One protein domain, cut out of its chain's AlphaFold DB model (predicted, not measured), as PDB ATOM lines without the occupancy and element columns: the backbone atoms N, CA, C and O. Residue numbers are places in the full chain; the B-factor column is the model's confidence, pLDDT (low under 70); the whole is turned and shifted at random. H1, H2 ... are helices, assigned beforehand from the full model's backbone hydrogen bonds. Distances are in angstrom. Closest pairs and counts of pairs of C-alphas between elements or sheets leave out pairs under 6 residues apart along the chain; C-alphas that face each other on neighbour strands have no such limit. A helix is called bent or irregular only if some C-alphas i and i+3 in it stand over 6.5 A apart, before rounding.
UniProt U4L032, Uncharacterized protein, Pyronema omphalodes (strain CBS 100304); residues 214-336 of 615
ATOM      1  N   LYS A 214     208.255 135.053 156.282       81.94
ATOM      2  CA  LYS A 214     207.121 135.282 157.199       81.94
ATOM      3  C   LYS A 214     205.915 135.875 156.465       81.94
ATOM      4  O   LYS A 214     204.797 135.398 156.643       81.94
ATOM      5  N   ASP A 215     206.146 136.841 155.578       82.75
ATOM      6  CA  ASP A 215     205.083 137.466 154.787       82.75
ATOM      7  C   ASP A 215     204.403 136.496 153.817       82.75
ATOM      8  O   ASP A 215     203.214 136.635 153.552       82.75
ATOM      9  N   HIS A 216     205.099 135.461 153.334       84.25
ATOM     10  CA  HIS A 216     204.462 134.418 152.527       84.25
ATOM     11  C   HIS A 216     203.522 133.554 153.375       84.25
ATOM     12  O   HIS A 216     202.415 133.278 152.922       84.25
ATOM     13  N   LEU A 217     203.904 133.196 154.611       84.62
ATOM     14  CA  LEU A 217     202.999 132.510 155.541       84.62
ATOM     15  C   LEU A 217     201.808 133.403 155.929       84.62
ATOM     16  O   LEU A 217     200.680 132.923 155.980       84.62
ATOM     17  N   LYS A 218     202.034 134.697 156.167       82.94
ATOM     18  CA  LYS A 218     200.974 135.673 156.464       82.94
ATOM     19  C   LYS A 218     199.968 135.786 155.320       82.94
ATOM     20  O   LYS A 218     198.766 135.634 155.525       82.94
ATOM     21  N   ASN A 219     200.473 135.977 154.106       80.88
ATOM     22  CA  ASN A 219     199.680 136.028 152.884       80.88
ATOM     23  C   ASN A 219     198.937 134.710 152.631       80.88
ATOM     24  O   ASN A 219     197.784 134.730 152.209       80.88
ATOM     25  N   HIS A 220     199.568 133.571 152.922       83.50
ATOM     26  CA  HIS A 220     198.939 132.251 152.891       83.50
ATOM     27  C   HIS A 220     197.815 132.116 153.924       83.50
ATOM     28  O   HIS A 220     196.732 131.659 153.576       83.50
ATOM     29  N   ALA A 221     198.026 132.546 155.171       79.19
ATOM     30  CA  ALA A 221     197.005 132.473 156.211       79.19
ATOM     31  C   ALA A 221     195.757 133.261 155.802       79.19
ATOM     32  O   ALA A 221     194.665 132.693 155.720       79.19
ATOM     33  N   LEU A 222     195.950 134.528 155.424       79.06
ATOM     34  CA  LEU A 222     194.890 135.393 154.917       79.06
ATOM     35  C   LEU A 222     194.148 134.761 153.721       79.06
ATOM     36  O   LEU A 222     192.917 134.748 153.713       79.06
ATOM     37  N   ARG A 223     194.873 134.204 152.737       78.06
ATOM     38  CA  ARG A 223     194.316 133.575 151.518       78.06
ATOM     39  C   ARG A 223     193.577 132.264 151.742       78.06
ATOM     40  O   ARG A 223     192.557 132.030 151.108       78.06
ATOM     41  N   THR A 224     194.141 131.352 152.521       78.00
ATOM     42  CA  THR A 224     193.697 129.951 152.507       78.00
ATOM     43  C   THR A 224     192.792 129.623 153.678       78.00
ATOM     44  O   THR A 224     191.882 128.814 153.530       78.00
ATOM     45  N   HIS A 225     193.001 130.269 154.824       79.31
ATOM     46  CA  HIS A 225     192.275 129.945 156.049       79.31
ATOM     47  C   HIS A 225     191.183 130.960 156.345       79.31
ATOM     48  O   HIS A 225     190.055 130.578 156.661       79.31
ATOM     49  N   LEU A 226     191.493 132.245 156.175       73.25
ATOM     50  CA  LEU A 226     190.585 133.298 156.595       73.25
ATOM     51  C   LEU A 226     189.641 133.781 155.493       73.25
ATOM     52  O   LEU A 226     188.445 133.800 155.741       73.25
ATOM     53  N   ASN A 227     190.125 134.092 154.280       74.25
ATOM     54  CA  ASN A 227     189.288 134.632 153.190       74.25
ATOM     55  C   ASN A 227     188.336 135.719 153.706       74.25
ATOM     56  O   ASN A 227     187.119 135.574 153.708       74.25
ATOM     57  N   VAL A 228     188.934 136.783 154.227       70.00
ATOM     58  CA  VAL A 228     188.257 137.743 155.099       70.00
ATOM     59  C   VAL A 228     187.413 138.731 154.299       70.00
ATOM     60  O   VAL A 228     186.260 138.988 154.627       70.00
ATOM     61  N   ILE A 229     187.996 139.307 153.248       75.19
ATOM     62  CA  ILE A 229     187.510 140.558 152.667       75.19
ATOM     63  C   ILE A 229     186.491 140.255 151.562       75.19
ATOM     64  O   ILE A 229     186.856 139.625 150.564       75.19
ATOM     65  N   PRO A 230     185.214 140.646 151.728       77.38
ATOM     66  CA  PRO A 230     184.163 140.321 150.776       77.38
ATOM     67  C   PRO A 230     184.342 141.079 149.460       77.38
ATOM     68  O   PRO A 230     184.914 142.167 149.401       77.38
ATOM     69  N   CYS A 231     183.810 140.502 148.390       82.56
ATOM     70  CA  CYS A 231     183.660 141.177 147.115       82.56
ATOM     71  C   CYS A 231     182.652 142.332 147.239       82.56
ATOM     72  O   CYS A 231     181.460 142.082 147.422       82.56
ATOM     73  N   LEU A 232     183.085 143.587 147.045       79.19
ATOM     74  CA  LEU A 232     182.173 144.747 147.027       79.19
ATOM     75  C   LEU A 232     181.122 144.661 145.908       79.19
ATOM     76  O   LEU A 232     180.152 145.413 145.896       79.19
ATOM     77  N   HIS A 233     181.297 143.759 144.941       80.75
ATOM     78  CA  HIS A 233     180.391 143.653 143.806       80.75
ATOM     79  C   HIS A 233     178.974 143.222 144.206       80.75
ATOM     80  O   HIS A 233     178.025 143.650 143.558       80.75
ATOM     81  N   GLY A 234     178.820 142.465 145.300       70.38
ATOM     82  CA  GLY A 234     177.504 142.161 145.881       70.38
ATOM     83  C   GLY A 234     176.856 143.319 146.653       70.38
ATOM     84  O   GLY A 234     175.746 143.162 147.143       70.38
ATOM     85  N   LEU A 235     177.539 144.463 146.779       71.69
ATOM     86  CA  LEU A 235     177.009 145.690 147.390       71.69
ATOM     87  C   LEU A 235     176.601 146.719 146.335       71.69
ATOM     88  O   LEU A 235     175.645 147.461 146.531       71.69
ATOM     89  N   TYR A 236     177.339 146.775 145.224       75.56
ATOM     90  CA  TYR A 236     177.077 147.700 144.117       75.56
ATOM     91  C   TYR A 236     176.172 147.116 143.027       75.56
ATOM     92  O   TYR A 236     175.730 147.850 142.147       75.56
ATOM     93  N   THR A 237     175.914 145.809 143.049       72.00
ATOM     94  CA  THR A 237     175.053 145.127 142.077       72.00
ATOM     95  C   THR A 237     174.199 144.081 142.781       72.00
ATOM     96  O   THR A 237     174.644 143.475 143.753       72.00
ATOM     97  N   GLU A 238     173.020 143.780 142.236       75.31
ATOM     98  CA  GLU A 238     172.157 142.674 142.693       75.31
ATOM     99  C   GLU A 238     172.779 141.275 142.457       75.31
ATOM    100  O   GLU A 238     172.163 140.247 142.736       75.31
ATOM    101  N   SER A 239     174.010 141.199 141.931       72.81
ATOM    102  CA  SER A 239     174.731 139.942 141.740       72.81
ATOM    103  C   SER A 239     175.161 139.358 143.095       72.81
ATOM    104  O   SER A 239     175.941 140.000 143.802       72.81
ATOM    105  N   PRO A 240     174.763 138.120 143.454       71.31
ATOM    106  CA  PRO A 240     175.088 137.504 144.743       71.31
ATOM    107  C   PRO A 240     176.550 137.022 144.797       71.31
ATOM    108  O   PRO A 240     176.848 135.829 144.875       71.31
ATOM    109  N   CYS A 241     177.503 137.953 144.739       82.50
ATOM    110  CA  CYS A 241     178.926 137.645 144.763       82.50
ATOM    111  C   CYS A 241     179.427 137.387 146.193       82.50
ATOM    112  O   CYS A 241     180.155 138.183 146.774       82.50
ATOM    113  N   GLN A 242     179.089 136.221 146.743       79.81
ATOM    114  CA  GLN A 242     179.496 135.781 148.087       79.81
ATOM    115  C   GLN A 242     180.994 135.419 148.214       79.81
ATOM    116  O   GLN A 242     181.414 134.801 149.192       79.81
ATOM    117  N   ARG A 243     181.832 135.761 147.224       82.75
ATOM    118  CA  ARG A 243     183.268 135.464 147.282       82.75
ATOM    119  C   ARG A 243     183.964 136.415 148.244       82.75
ATOM    120  O   ARG A 243     183.768 137.626 148.182       82.75
ATOM    121  N   ARG A 244     184.832 135.850 149.077       79.81
ATOM    122  CA  ARG A 244     185.726 136.584 149.967       79.81
ATOM    123  C   ARG A 244     187.183 136.291 149.605       79.81
ATOM    124  O   ARG A 244     187.474 135.262 148.996       79.81
ATOM    125  N   PHE A 245     188.084 137.198 149.965       77.88
ATOM    126  CA  PHE A 245     189.477 137.211 149.529       77.88
ATOM    127  C   PHE A 245     190.420 137.479 150.698       77.88
ATOM    128  O   PHE A 245     190.149 138.302 151.569       77.88
ATOM    129  N   GLY A 246     191.568 136.803 150.705       73.12
ATOM    130  CA  GLY A 246     192.624 137.075 151.677       73.12
ATOM    131  C   GLY A 246     193.475 138.308 151.370       73.12
ATOM    132  O   GLY A 246     193.991 138.930 152.292       73.12
ATOM    133  N   LEU A 247     193.660 138.654 150.089       70.75
ATOM    134  CA  LEU A 247     194.616 139.682 149.655       70.75
ATOM    135  C   LEU A 247     194.085 140.569 148.528       70.75
ATOM    136  O   LEU A 247     193.336 140.125 147.655       70.75
ATOM    137  N   SER A 248     194.591 141.803 148.503       72.00
ATOM    138  CA  SER A 248     194.243 142.848 147.534       72.00
ATOM    139  C   SER A 248     194.494 142.432 146.090       72.00
ATOM    140  O   SER A 248     193.657 142.681 145.230       72.00
ATOM    141  N   ALA A 249     195.594 141.728 145.821       74.56
ATOM    142  CA  ALA A 249     195.916 141.230 144.484       74.56
ATOM    143  C   ALA A 249     194.920 140.172 143.965       74.56
ATOM    144  O   ALA A 249     194.735 140.050 142.754       74.56
ATOM    145  N   ASP A 250     194.274 139.408 144.851       77.75
ATOM    146  CA  ASP A 250     193.300 138.386 144.445       77.75
ATOM    147  C   ASP A 250     191.908 138.990 144.263       77.75
ATOM    148  O   ASP A 250     191.223 138.639 143.304       77.75
ATOM    149  N   LEU A 251     191.533 139.941 145.131       77.56
ATOM    150  CA  LEU A 251     190.338 140.764 144.955       77.56
ATOM    151  C   LEU A 251     190.435 141.583 143.657       77.56
ATOM    152  O   LEU A 251     189.523 141.533 142.840       77.56
ATOM    153  N   SER A 252     191.577 142.233 143.401       76.62
ATOM    154  CA  SER A 252     191.853 142.916 142.130       76.62
ATOM    155  C   SER A 252     191.698 141.967 140.950       76.62
ATOM    156  O   SER A 252     190.974 142.287 140.023       76.62
ATOM    157  N   ARG A 253     192.304 140.772 140.980       82.00
ATOM    158  CA  ARG A 253     192.176 139.801 139.878       82.00
ATOM    159  C   ARG A 253     190.753 139.267 139.710       82.00
ATOM    160  O   ARG A 253     190.403 138.745 138.653       82.00
ATOM    161  N   HIS A 254     189.939 139.322 140.758       84.38
ATOM    162  CA  HIS A 254     188.517 139.043 140.662       84.38
ATOM    163  C   HIS A 254     187.759 140.207 140.013       84.38
ATOM    164  O   HIS A 254     186.888 139.931 139.191       84.38
ATOM    165  N   TYR A 255     188.148 141.454 140.298       81.50
ATOM    166  CA  TYR A 255     187.640 142.663 139.638       81.50
ATOM    167  C   TYR A 255     188.078 142.791 138.165       81.50
ATOM    168  O   TYR A 255     187.299 143.185 137.302       81.50
ATOM    169  N   ASP A 256     189.280 142.331 137.818       81.62
ATOM    170  CA  ASP A 256     189.752 142.278 136.428       81.62
ATOM    171  C   ASP A 256     188.943 141.261 135.573       81.62
ATOM    172  O   ASP A 256     189.083 141.212 134.351       81.62
ATOM    173  N   LYS A 257     188.090 140.423 136.194       84.31
ATOM    174  CA  LYS A 257     187.275 139.379 135.535       84.31
ATOM    175  C   LYS A 257     185.816 139.775 135.269       84.31
ATOM    176  O   LYS A 257     185.030 138.907 134.896       84.31
ATOM    177  N   GLY A 258     185.423 141.033 135.465       81.25
ATOM    178  CA  GLY A 258     184.064 141.517 135.160       81.25
ATOM    179  C   GLY A 258     182.977 141.120 136.172       81.25
ATOM    180  O   GLY A 258     181.849 141.599 136.094       81.25
ATOM    181  N   HIS A 259     183.318 140.327 137.188       72.94
ATOM    182  CA  HIS A 259     182.948 140.777 138.529       72.94
ATOM    183  C   HIS A 259     183.798 142.023 138.826       72.94
ATOM    184  O   HIS A 259     184.878 142.126 138.264       72.94
ATOM    185  N   GLY A 260     183.366 142.923 139.703       66.25
ATOM    186  CA  GLY A 260     184.017 144.217 139.928       66.25
ATOM    187  C   GLY A 260     183.603 145.301 138.929       66.25
ATOM    188  O   GLY A 260     183.383 145.044 137.745       66.25
ATOM    189  N   ILE A 261     183.551 146.541 139.423       60.91
ATOM    190  CA  ILE A 261     183.551 147.740 138.580       60.91
ATOM    191  C   ILE A 261     184.885 147.739 137.812       60.91
ATOM    192  O   ILE A 261     185.909 147.339 138.370       60.91
ATOM    193  N   LYS A 262     184.907 148.169 136.542       59.44
ATOM    194  CA  LYS A 262     186.179 148.415 135.843       59.44
ATOM    195  C   LYS A 262     186.885 149.577 136.534       59.44
ATOM    196  O   LYS A 262     186.519 150.724 136.311       59.44
ATOM    197  N   GLN A 263     187.855 149.253 137.375       61.50
ATOM    198  CA  GLN A 263     188.623 150.213 138.151       61.50
ATOM    199  C   GLN A 263     190.040 150.301 137.595       61.50
ATOM    200  O   GLN A 263     190.701 149.273 137.421       61.50
ATOM    201  N   ASP A 264     190.502 151.524 137.342       70.25
ATOM    202  CA  ASP A 264     191.899 151.778 137.000       70.25
ATOM    203  C   ASP A 264     192.821 151.323 138.140       70.25
ATOM    204  O   ASP A 264     192.425 151.270 139.309       70.25
ATOM    205  N   ASP A 265     194.088 151.030 137.829       69.88
ATOM    206  CA  ASP A 265     195.063 150.590 138.840       69.88
ATOM    207  C   ASP A 265     195.214 151.595 140.003       69.88
ATOM    208  O   ASP A 265     195.499 151.194 141.133       69.88
ATOM    209  N   ALA A 266     194.939 152.881 139.752       73.62
ATOM    210  CA  ALA A 266     194.906 153.950 140.751       73.62
ATOM    211  C   ALA A 266     193.756 153.822 141.774       73.62
ATOM    212  O   ALA A 266     193.904 154.257 142.914       73.62
ATOM    213  N   GLU A 267     192.629 153.202 141.412       76.69
ATOM    214  CA  GLU A 267     191.480 153.016 142.308       76.69
ATOM    215  C   GLU A 267     191.557 151.723 143.136       76.69
ATOM    216  O   GLU A 267     190.823 151.559 144.115       76.69
ATOM    217  N   LYS A 268     192.455 150.790 142.793       72.12
ATOM    218  CA  LYS A 268     192.604 149.506 143.505       72.12
ATOM    219  C   LYS A 268     192.893 149.657 145.010       72.12
ATOM    220  O   LYS A 268     192.274 148.921 145.786       72.12
ATOM    221  N   PRO A 269     193.751 150.595 145.474       78.69
ATOM    222  CA  PRO A 269     193.943 150.851 146.905       78.69
ATOM    223  C   PRO A 269     192.668 151.357 147.591       78.69
ATOM    224  O   PRO A 269     192.350 150.927 148.697       78.69
ATOM    225  N   GLU A 270     191.910 152.221 146.916       82.69
ATOM    226  CA  GLU A 270     190.666 152.803 147.428       82.69
ATOM    227  C   GLU A 270     189.544 151.760 147.516       82.69
ATOM    228  O   GLU A 270     188.810 151.696 148.502       82.69
ATOM    229  N   SER A 271     189.453 150.872 146.528       76.69
ATOM    230  CA  SER A 271     188.538 149.729 146.540       76.69
ATOM    231  C   SER A 271     188.864 148.749 147.669       76.69
ATOM    232  O   SER A 271     187.976 148.295 148.392       76.69
ATOM    233  N   TRP A 272     190.151 148.473 147.902       81.06
ATOM    234  CA  TRP A 272     190.591 147.670 149.043       81.06
ATOM    235  C   TRP A 272     190.243 148.334 150.382       81.06
ATOM    236  O   TRP A 272     189.681 147.670 151.252       81.06
ATOM    237  N   ARG A 273     190.479 149.647 150.522       86.00
ATOM    238  CA  ARG A 273     190.098 150.434 151.707       86.00
ATOM    239  C   ARG A 273     188.590 150.372 151.964       86.00
ATOM    240  O   ARG A 273     188.180 150.060 153.077       86.00
ATOM    241  N   LYS A 274     187.759 150.570 150.935       85.19
ATOM    242  CA  LYS A 274     186.294 150.412 151.014       85.19
ATOM    243  C   LYS A 274     185.882 148.994 151.415       85.19
ATOM    244  O   LYS A 274     184.965 148.831 152.213       85.19
ATOM    245  N   SER A 275     186.582 147.972 150.920       82.06
ATOM    246  CA  SER A 275     186.336 146.567 151.286       82.06
ATOM    247  C   SER A 275     186.671 146.288 152.756       82.06
ATOM    248  O   SER A 275     185.931 145.570 153.425       82.06
ATOM    249  N   GLN A 276     187.744 146.891 153.276       85.25
ATOM    250  CA  GLN A 276     188.102 146.842 154.696       85.25
ATOM    251  C   GLN A 276     187.075 147.573 155.570       85.25
ATOM    252  O   GLN A 276     186.601 146.989 156.535       85.25
ATOM    253  N   GLN A 277     186.666 148.791 155.201       88.19
ATOM    254  CA  GLN A 277     185.644 149.559 155.927       88.19
ATOM    255  C   GLN A 277     184.267 148.884 155.913       88.19
ATOM    256  O   GLN A 277     183.510 148.973 156.876       88.19
ATOM    257  N   HIS A 278     183.908 148.212 154.819       85.19
ATOM    258  CA  HIS A 278     182.672 147.439 154.763       85.19
ATOM    259  C   HIS A 278     182.737 146.213 155.681       85.19
ATOM    260  O   HIS A 278     181.786 145.946 156.413       85.19
ATOM    261  N   LEU A 279     183.859 145.490 155.672       84.94
ATOM    262  CA  LEU A 279     184.102 144.365 156.572       84.94
ATOM    263  C   LEU A 279     184.073 144.801 158.049       84.94
ATOM    264  O   LEU A 279     183.404 144.163 158.848       84.94
ATOM    265  N   GLU A 280     184.735 145.906 158.389       89.75
ATOM    266  CA  GLU A 280     184.723 146.533 159.719       89.75
ATOM    267  C   GLU A 280     183.300 146.842 160.206       89.75
ATOM    268  O   GLU A 280     182.968 146.568 161.355       89.75
ATOM    269  N   LYS A 281     182.438 147.347 159.314       87.25
ATOM    270  CA  LYS A 281     181.039 147.686 159.621       87.25
ATOM    271  C   LYS A 281     180.077 146.499 159.660       87.25
ATOM    272  O   LYS A 281     179.019 146.630 160.264       87.25
ATOM    273  N   THR A 282     180.374 145.399 158.965       83.56
ATOM    274  CA  THR A 282     179.429 144.273 158.807       83.56
ATOM    275  C   THR A 282     179.814 143.012 159.559       83.56
ATOM    276  O   THR A 282     178.922 142.226 159.850       83.56
ATOM    277  N   GLN A 283     181.105 142.804 159.826       85.06
ATOM    278  CA  GLN A 283     181.656 141.675 160.581       85.06
ATOM    279  C   GLN A 283     182.865 142.156 161.420       85.06
ATOM    280  O   GLN A 283     184.009 141.756 161.150       85.06
ATOM    281  N   PRO A 284     182.665 143.051 162.413       86.88
ATOM    282  CA  PRO A 284     183.723 143.582 163.280       86.88
ATOM    283  C   PRO A 284     184.584 142.503 163.953       86.88
ATOM    284  O   PRO A 284     185.793 142.712 164.112       86.88
ATOM    285  N   SER A 285     184.016 141.337 164.289       85.12
ATOM    286  CA  SER A 285     184.766 140.200 164.846       85.12
ATOM    287  C   SER A 285     185.828 139.703 163.861       85.12
ATOM    288  O   SER A 285     186.998 139.517 164.205       85.12
ATOM    289  N   LEU A 286     185.440 139.539 162.596       83.88
ATOM    290  CA  LEU A 286     186.313 139.069 161.525       83.88
ATOM    291  C   LEU A 286     187.327 140.147 161.093       83.88
ATOM    292  O   LEU A 286     188.478 139.823 160.781       83.88
ATOM    293  N   PHE A 287     186.945 141.428 161.137       88.44
ATOM    294  CA  PHE A 287     187.869 142.549 160.929       88.44
ATOM    295  C   PHE A 287     188.983 142.588 161.985       88.44
ATOM    296  O   PHE A 287     190.157 142.736 161.635       88.44
ATOM    297  N   HIS A 288     188.662 142.357 163.260       88.50
ATOM    298  CA  HIS A 288     189.682 142.262 164.304       88.50
ATOM    299  C   HIS A 288     190.647 141.090 164.086       88.50
ATOM    300  O   HIS A 288     191.856 141.255 164.264       88.50
ATOM    301  N   VAL A 289     190.167 139.917 163.650       87.00
ATOM    302  CA  VAL A 289     191.065 138.799 163.297       87.00
ATOM    303  C   VAL A 289     191.989 139.181 162.132       87.00
ATOM    304  O   VAL A 289     193.177 138.850 162.152       87.00
ATOM    305  N   TYR A 290     191.492 139.933 161.145       87.19
ATOM    306  CA  TYR A 290     192.337 140.483 160.084       87.19
ATOM    307  C   TYR A 290     193.437 141.409 160.634       87.19
ATOM    308  O   TYR A 290     194.597 141.243 160.248       87.19
ATOM    309  N   LEU A 291     193.119 142.324 161.559       89.62
ATOM    310  CA  LEU A 291     194.109 143.200 162.204       89.62
ATOM    311  C   LEU A 291     195.153 142.399 163.001       89.62
ATOM    312  O   LEU A 291     196.352 142.587 162.798       89.62
ATOM    313  N   LEU A 292     194.725 141.424 163.811       89.44
ATOM    314  CA  LEU A 292     195.625 140.530 164.554       89.44
ATOM    315  C   LEU A 292     196.661 139.850 163.648       89.44
ATOM    316  O   LEU A 292     197.833 139.749 164.002       89.44
ATOM    317  N   ILE A 293     196.244 139.381 162.470       86.12
ATOM    318  CA  ILE A 293     197.120 138.688 161.511       86.12
ATOM    319  C   ILE A 293     197.966 139.671 160.702       86.12
ATOM    320  O   ILE A 293     199.113 139.370 160.352       86.12
ATOM    321  N   LYS A 294     197.426 140.858 160.411       85.06
ATOM    322  CA  LYS A 294     198.163 141.954 159.787       85.06
ATOM    323  C   LYS A 294     199.352 142.361 160.663       85.06
ATOM    324  O   LYS A 294     200.465 142.451 160.142       85.06
ATOM    325  N   ASP A 295     199.136 142.497 161.964       87.81
ATOM    326  CA  ASP A 295     200.102 143.094 162.887       87.81
ATOM    327  C   ASP A 295     200.823 142.045 163.770       87.81
ATOM    328  O   ASP A 295     201.610 142.384 164.652       87.81
ATOM    329  N   ALA A 296     200.631 140.748 163.483       87.75
ATOM    330  CA  ALA A 296     201.247 139.631 164.201       87.75
ATOM    331  C   ALA A 296     202.791 139.754 164.275       87.75
ATOM    332  O   ALA A 296     203.473 139.683 163.238       87.75
ATOM    333  N   PRO A 297     203.396 139.853 165.478       87.38
ATOM    334  CA  PRO A 297     204.821 140.152 165.623       87.38
ATOM    335  C   PRO A 297     205.715 138.987 165.179       87.38
ATOM    336  O   PRO A 297     206.779 139.207 164.599       87.38
ATOM    337  N   SER A 298     205.259 137.740 165.325       87.69
ATOM    338  CA  SER A 298     206.031 136.540 164.984       87.69
ATOM    339  C   SER A 298     205.250 135.538 164.123       87.69
ATOM    340  O   SER A 298     204.021 135.563 164.054       87.69
ATOM    341  N   THR A 299     205.981 134.618 163.485       81.69
ATOM    342  CA  THR A 299     205.426 133.423 162.822       81.69
ATOM    343  C   THR A 299     204.617 132.549 163.785       81.69
ATOM    344  O   THR A 299     203.606 131.970 163.389       81.69
ATOM    345  N   GLN A 300     205.042 132.449 165.049       84.94
ATOM    346  CA  GLN A 300     204.345 131.671 166.072       84.94
ATOM    347  C   GLN A 300     202.996 132.311 166.415       84.94
ATOM    348  O   GLN A 300     201.978 131.633 166.327       84.94
ATOM    349  N   SER A 301     202.978 133.622 166.678       86.12
ATOM    350  CA  SER A 301     201.758 134.393 166.946       86.12
ATOM    351  C   SER A 301     200.766 134.276 165.791       86.12
ATOM    352  O   SER A 301     199.597 133.980 166.006       86.12
ATOM    353  N   LEU A 302     201.233 134.425 164.547       85.06
ATOM    354  CA  LEU A 302     200.379 134.308 163.365       85.06
ATOM    355  C   LEU A 302     199.769 132.906 163.217       85.06
ATOM    356  O   LEU A 302     198.596 132.776 162.874       85.06
ATOM    357  N   ASN A 303     200.539 131.858 163.512       81.94
ATOM    358  CA  ASN A 303     200.030 130.491 163.542       81.94
ATOM    359  C   ASN A 303     199.048 130.244 164.697       81.94
ATOM    360  O   ASN A 303     198.062 129.545 164.484       81.94
ATOM    361  N   GLN A 304     199.287 130.805 165.886       86.81
ATOM    362  CA  GLN A 304     198.360 130.730 167.022       86.81
ATOM    363  C   GLN A 304     197.027 131.403 166.678       86.81
ATOM    364  O   GLN A 304     195.987 130.767 166.816       86.81
ATOM    365  N   ILE A 305     197.054 132.631 166.140       85.56
ATOM    366  CA  ILE A 305     195.850 133.354 165.700       85.56
ATOM    367  C   ILE A 305     195.099 132.548 164.636       85.56
ATOM    368  O   ILE A 305     193.895 132.344 164.753       85.56
ATOM    369  N   ALA A 306     195.802 132.054 163.612       83.00
ATOM    370  CA  ALA A 306     195.172 131.317 162.524       83.00
ATOM    371  C   ALA A 306     194.560 129.986 163.005       83.00
ATOM    372  O   ALA A 306     193.448 129.651 162.604       83.00
ATOM    373  N   VAL A 307     195.245 129.242 163.884       83.94
ATOM    374  CA  VAL A 307     194.707 128.020 164.505       83.94
ATOM    375  C   VAL A 307     193.479 128.331 165.356       83.94
ATOM    376  O   VAL A 307     192.448 127.697 165.168       83.94
ATOM    377  N   ALA A 308     193.566 129.321 166.245       83.88
ATOM    378  CA  ALA A 308     192.477 129.666 167.151       83.88
ATOM    379  C   ALA A 308     191.242 130.197 166.395       83.88
ATOM    380  O   ALA A 308     190.115 129.891 166.780       83.88
ATOM    381  N   TYR A 309     191.445 130.931 165.289       85.12
ATOM    382  CA  TYR A 309     190.372 131.316 164.370       85.12
ATOM    383  C   TYR A 309     189.751 130.091 163.688       85.12
ATOM    384  O   TYR A 309     188.535 129.954 163.709       85.12
ATOM    385  N   MET A 310     190.552 129.173 163.130       81.94
ATOM    386  CA  MET A 310     190.022 127.968 162.472       81.94
ATOM    387  C   MET A 310     189.231 127.072 163.433       81.94
ATOM    388  O   MET A 310     188.173 126.576 163.056       81.94
ATOM    389  N   ASP A 311     189.698 126.919 164.676       84.31
ATOM    390  CA  ASP A 311     189.017 126.144 165.723       84.31
ATOM    391  C   ASP A 311     187.666 126.789 166.151       84.31
ATOM    392  O   ASP A 311     186.865 126.144 166.826       84.31
ATOM    393  N   ARG A 312     187.392 128.047 165.758       84.19
ATOM    394  CA  ARG A 312     186.180 128.831 166.094       84.19
ATOM    395  C   ARG A 312     185.486 129.449 164.873       84.19
ATOM    396  O   ARG A 312     184.659 130.346 165.029       84.19
ATOM    397  N   LYS A 313     185.827 128.999 163.662       85.12
ATOM    398  CA  LYS A 313     185.535 129.724 162.419       85.12
ATOM    399  C   LYS A 313     184.053 130.050 162.238       85.12
ATOM    400  O   LYS A 313     183.717 131.198 161.989       85.12
ATOM    401  N   GLU A 314     183.183 129.062 162.421       83.81
ATOM    402  CA  GLU A 314     181.732 129.213 162.243       83.81
ATOM    403  C   GLU A 314     181.120 130.239 163.214       83.81
ATOM    404  O   GLU A 314     180.207 130.964 162.841       83.81
ATOM    405  N   LEU A 315     181.659 130.361 164.433       83.44
ATOM    406  CA  LEU A 315     181.192 131.327 165.437       83.44
ATOM    407  C   LEU A 315     181.648 132.761 165.127       83.44
ATOM    408  O   LEU A 315     180.928 133.709 165.423       83.44
ATOM    409  N   ILE A 316     182.840 132.916 164.542       80.94
ATOM    410  CA  ILE A 316     183.412 134.223 164.181       80.94
ATOM    411  C   ILE A 316     182.836 134.724 162.848       80.94
ATOM    412  O   ILE A 316     182.543 135.908 162.721       80.94
ATOM    413  N   ASP A 317     182.650 133.839 161.865       79.62
ATOM    414  CA  ASP A 317     182.137 134.193 160.534       79.62
ATOM    415  C   ASP A 317     180.629 134.526 160.538       79.62
ATOM    416  O   ASP A 317     180.176 135.256 159.653       79.62
ATOM    417  N   ASN A 318     179.870 134.019 161.522       80.88
ATOM    418  CA  ASN A 318     178.453 134.350 161.737       80.88
ATOM    419  C   ASN A 318     178.240 135.615 162.593       80.88
ATOM    420  O   ASN A 318     177.107 136.055 162.736       80.88
ATOM    421  N   ASP A 319     179.305 136.186 163.171       66.56
ATOM    422  CA  ASP A 319     179.319 137.421 163.984       66.56
ATOM    423  C   ASP A 319     178.425 137.430 165.254       66.56
ATOM    424  O   ASP A 319     178.459 138.376 166.035       66.56
ATOM    425  N   ASP A 320     177.712 136.332 165.547       59.47
ATOM    426  CA  ASP A 320     176.799 136.157 166.695       59.47
ATOM    427  C   ASP A 320     177.455 136.332 168.082       59.47
ATOM    428  O   ASP A 320     176.770 136.376 169.109       59.47
ATOM    429  N   THR A 321     178.791 136.386 168.161       61.31
ATOM    430  CA  THR A 321     179.516 136.479 169.435       61.31
ATOM    431  C   THR A 321     180.829 137.272 169.361       61.31
ATOM    432  O   THR A 321     181.925 136.711 169.414       61.31
ATOM    433  N   GLU A 322     180.729 138.598 169.484       67.69
ATOM    434  CA  GLU A 322     181.818 139.485 169.956       67.69
ATOM    435  C   GLU A 322     182.517 138.920 171.219       67.69
ATOM    436  O   GLU A 322     183.730 139.028 171.417       67.69
ATOM    437  N   ARG A 323     181.745 138.206 172.048       75.38
ATOM    438  CA  ARG A 323     182.190 137.402 173.194       75.38
ATOM    439  C   ARG A 323     183.196 136.301 172.835       75.38
ATOM    440  O   ARG A 323     184.174 136.126 173.553       75.38
ATOM    441  N   GLU A 324     182.984 135.553 171.753       75.88
ATOM    442  CA  GLU A 324     183.900 134.479 171.349       75.88
ATOM    443  C   GLU A 324     185.152 135.015 170.663       75.88
ATOM    444  O   GLU A 324     186.225 134.420 170.822       75.88
ATOM    445  N   PHE A 325     185.053 136.173 170.003       76.75
ATOM    446  CA  PHE A 325     186.228 136.943 169.610       76.75
ATOM    447  C   PHE A 325     187.001 137.457 170.841       76.75
ATOM    448  O   PHE A 325     188.215 137.288 170.922       76.75
ATOM    449  N   SER A 326     186.318 137.987 171.858       76.69
ATOM    450  CA  SER A 326     186.943 138.431 173.115       76.69
ATOM    451  C   SER A 326     187.624 137.278 173.869       76.69
ATOM    452  O   SER A 326     188.723 137.440 174.405       76.69
ATOM    453  N   ASN A 327     187.020 136.084 173.860       78.75
ATOM    454  CA  ASN A 327     187.607 134.848 174.388       78.75
ATOM    455  C   ASN A 327     188.851 134.417 173.587       78.75
ATOM    456  O   ASN A 327     189.875 134.071 174.180       78.75
ATOM    457  N   LEU A 328     188.785 134.469 172.250       78.94
ATOM    458  CA  LEU A 328     189.913 134.217 171.349       78.94
ATOM    459  C   LEU A 328     191.070 135.181 171.656       78.94
ATOM    460  O   LEU A 328     192.171 134.737 171.972       78.94
ATOM    461  N   TYR A 329     190.810 136.486 171.650       78.81
ATOM    462  CA  TYR A 329     191.787 137.528 171.957       78.81
ATOM    463  C   TYR A 329     192.416 137.341 173.348       78.81
ATOM    464  O   TYR A 329     193.640 137.340 173.486       78.81
ATOM    465  N   SER A 330     191.594 137.054 174.362       80.81
ATOM    466  CA  SER A 330     192.053 136.757 175.725       80.81
ATOM    467  C   SER A 330     192.961 135.524 175.795       80.81
ATOM    468  O   SER A 330     193.946 135.538 176.532       80.81
ATOM    469  N   SER A 331     192.663 134.454 175.046       79.19
ATOM    470  CA  SER A 331     193.539 133.271 174.986       79.19
ATOM    471  C   SER A 331     194.889 133.583 174.335       79.19
ATOM    472  O   SER A 331     195.929 133.205 174.870       79.19
ATOM    473  N   LEU A 332     194.888 134.366 173.251       79.25
ATOM    474  CA  LEU A 332     196.099 134.768 172.534       79.25
ATOM    475  C   LEU A 332     197.009 135.671 173.378       79.25
ATOM    476  O   LEU A 332     198.228 135.593 173.245       79.25
ATOM    477  N   GLN A 333     196.442 136.497 174.263       76.62
ATOM    478  CA  GLN A 333     197.227 137.284 175.216       76.62
ATOM    479  C   GLN A 333     197.838 136.423 176.334       76.62
ATOM    480  O   GLN A 333     199.019 136.594 176.641       76.62
ATOM    481  N   ARG A 334     197.074 135.489 176.925       69.19
ATOM    482  CA  ARG A 334     197.519 134.665 178.072       69.19
ATOM    483  C   ARG A 334     198.675 133.717 177.753       69.19
ATOM    484  O   ARG A 334     199.484 133.460 178.637       69.19
ATOM    485  N   ASP A 335     198.765 133.239 176.514       56.34
ATOM    486  CA  ASP A 335     199.844 132.349 176.061       56.34
ATOM    487  C   ASP A 335     201.149 133.097 175.713       56.34
ATOM    488  O   ASP A 335     202.130 132.486 175.277       56.34
ATOM    489  N   SER A 336     201.197 134.418 175.924       48.72
ATOM    490  CA  SER A 336     202.457 135.160 175.952       48.72
ATOM    491  C   SER A 336     203.279 134.669 177.149       48.72
ATOM    492  O   SER A 336     202.806 134.800 178.281       48.72
TER     493      SER A 336
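What this domain is: This is residues 214 to 336 of the 615 residues of an uncharacterized protein of Pyronema omphalodes (strain CBS 100304) (UniProt U4L032). Four helices, H1, H5, H6 and H8, stand side by side in an up-and-down bundle at one end of the domain, with the short H7 at one end of that bundle. From H5 the long helix H4 reaches at a steep tilt toward the other end of the domain, a looser part made of H3, the short H2 and long links. The printed part has 123 residues with eight named helices, H1 to H8 in order along the chain, and no named strand; the class is all helix. It is compact, with a radius of gyration of the C-alphas of 14.9 A, and spans 46 by 32 by 19 A.

Where its parts are: H1, residues 214 to 226, begins at C-alpha 214 (207.121, 135.282, 157.199) and is 16.7 A long. It is neither bent nor irregular, but only just: C-alphas 223 and 226 are 6.3 A apart. H2 is residues 233 to 236 and H3 residues 248 to 255. H4, residues 268 to 282, is the longest helix at 20.9 A and begins at C-alpha 268 (192.604, 149.506, 143.505). H5 is residues 284 to 294, 14.9 A; H6 is residues 299 to 310, 16.3 A; H7 is residues 313 to 317. H8, residues 322 to 334, is 18.3 A long and ends at C-alpha 334 (197.519, 134.665, 178.072).

How they stand to each other: H1, H5, H6 and H8 form the bundle, up and down, each running against the one before it in the chain. H5 is the hub, touching H1, H4, H6 and H7. H1, with residues 218 to 222 alone, touches H5 at a shallow tilt of 22 degrees, opposite ways; the closest C-alphas, of Lys 218 and Ile 293, are 7.0 A apart. H1 touches H6 at a shallow tilt of 1 degree, the same way, closest at the C-alphas of Lys 214 and Thr 299, 6.2 A. H5 and H6 are a helical hairpin at 23 degrees, closest at the C-alphas of Ile 293 and Leu 302, 5.8 A. H8, with residues 328 to 332 alone, touches H6 at a shallow tilt of 30 degrees, opposite ways, closest at the C-alphas of Ala 308 and Leu 328, 6.7 A. H7 touches H5, closest at the C-alphas of Ser 285 and Ile 316, 6.2 A. H7 and H8 touch only at the corner by their link, closest at the C-alphas of Ile 316 and Phe 325, 6.7 A. H4, with residues 276 to 280 alone, touches H5 at a steep tilt of 47 degrees, opposite ways, closest at the C-alphas of Glu 280 and Phe 287, 5.2 A. H3 and H4 only just touch, with 3 pairs of C-alphas within 8 A, about perpendicular at 84 degrees; the closest, of Ser 248 and Trp 272, are 6.2 A apart. H2 touches no helix. Every O i to N i+4 pair is within hydrogen-bond range in H3, H4, H5, H6, H7 and H8, and 8 of 9 are in H1; H2 is too short for such a pair.

The domain as a whole: The C-alphas farthest apart, of Lys 262 and Arg 334, are 45.8 A apart. The printed part has no cut. The links H2 to H3 and H3 to H4 are long. Residues 229 to 230 pair with residues 244 to 245, antiparallel. The mean pLDDT of the printed part is 79.1; residues 260 to 263, 265, 319 to 322 and 334 to 336 are under 70.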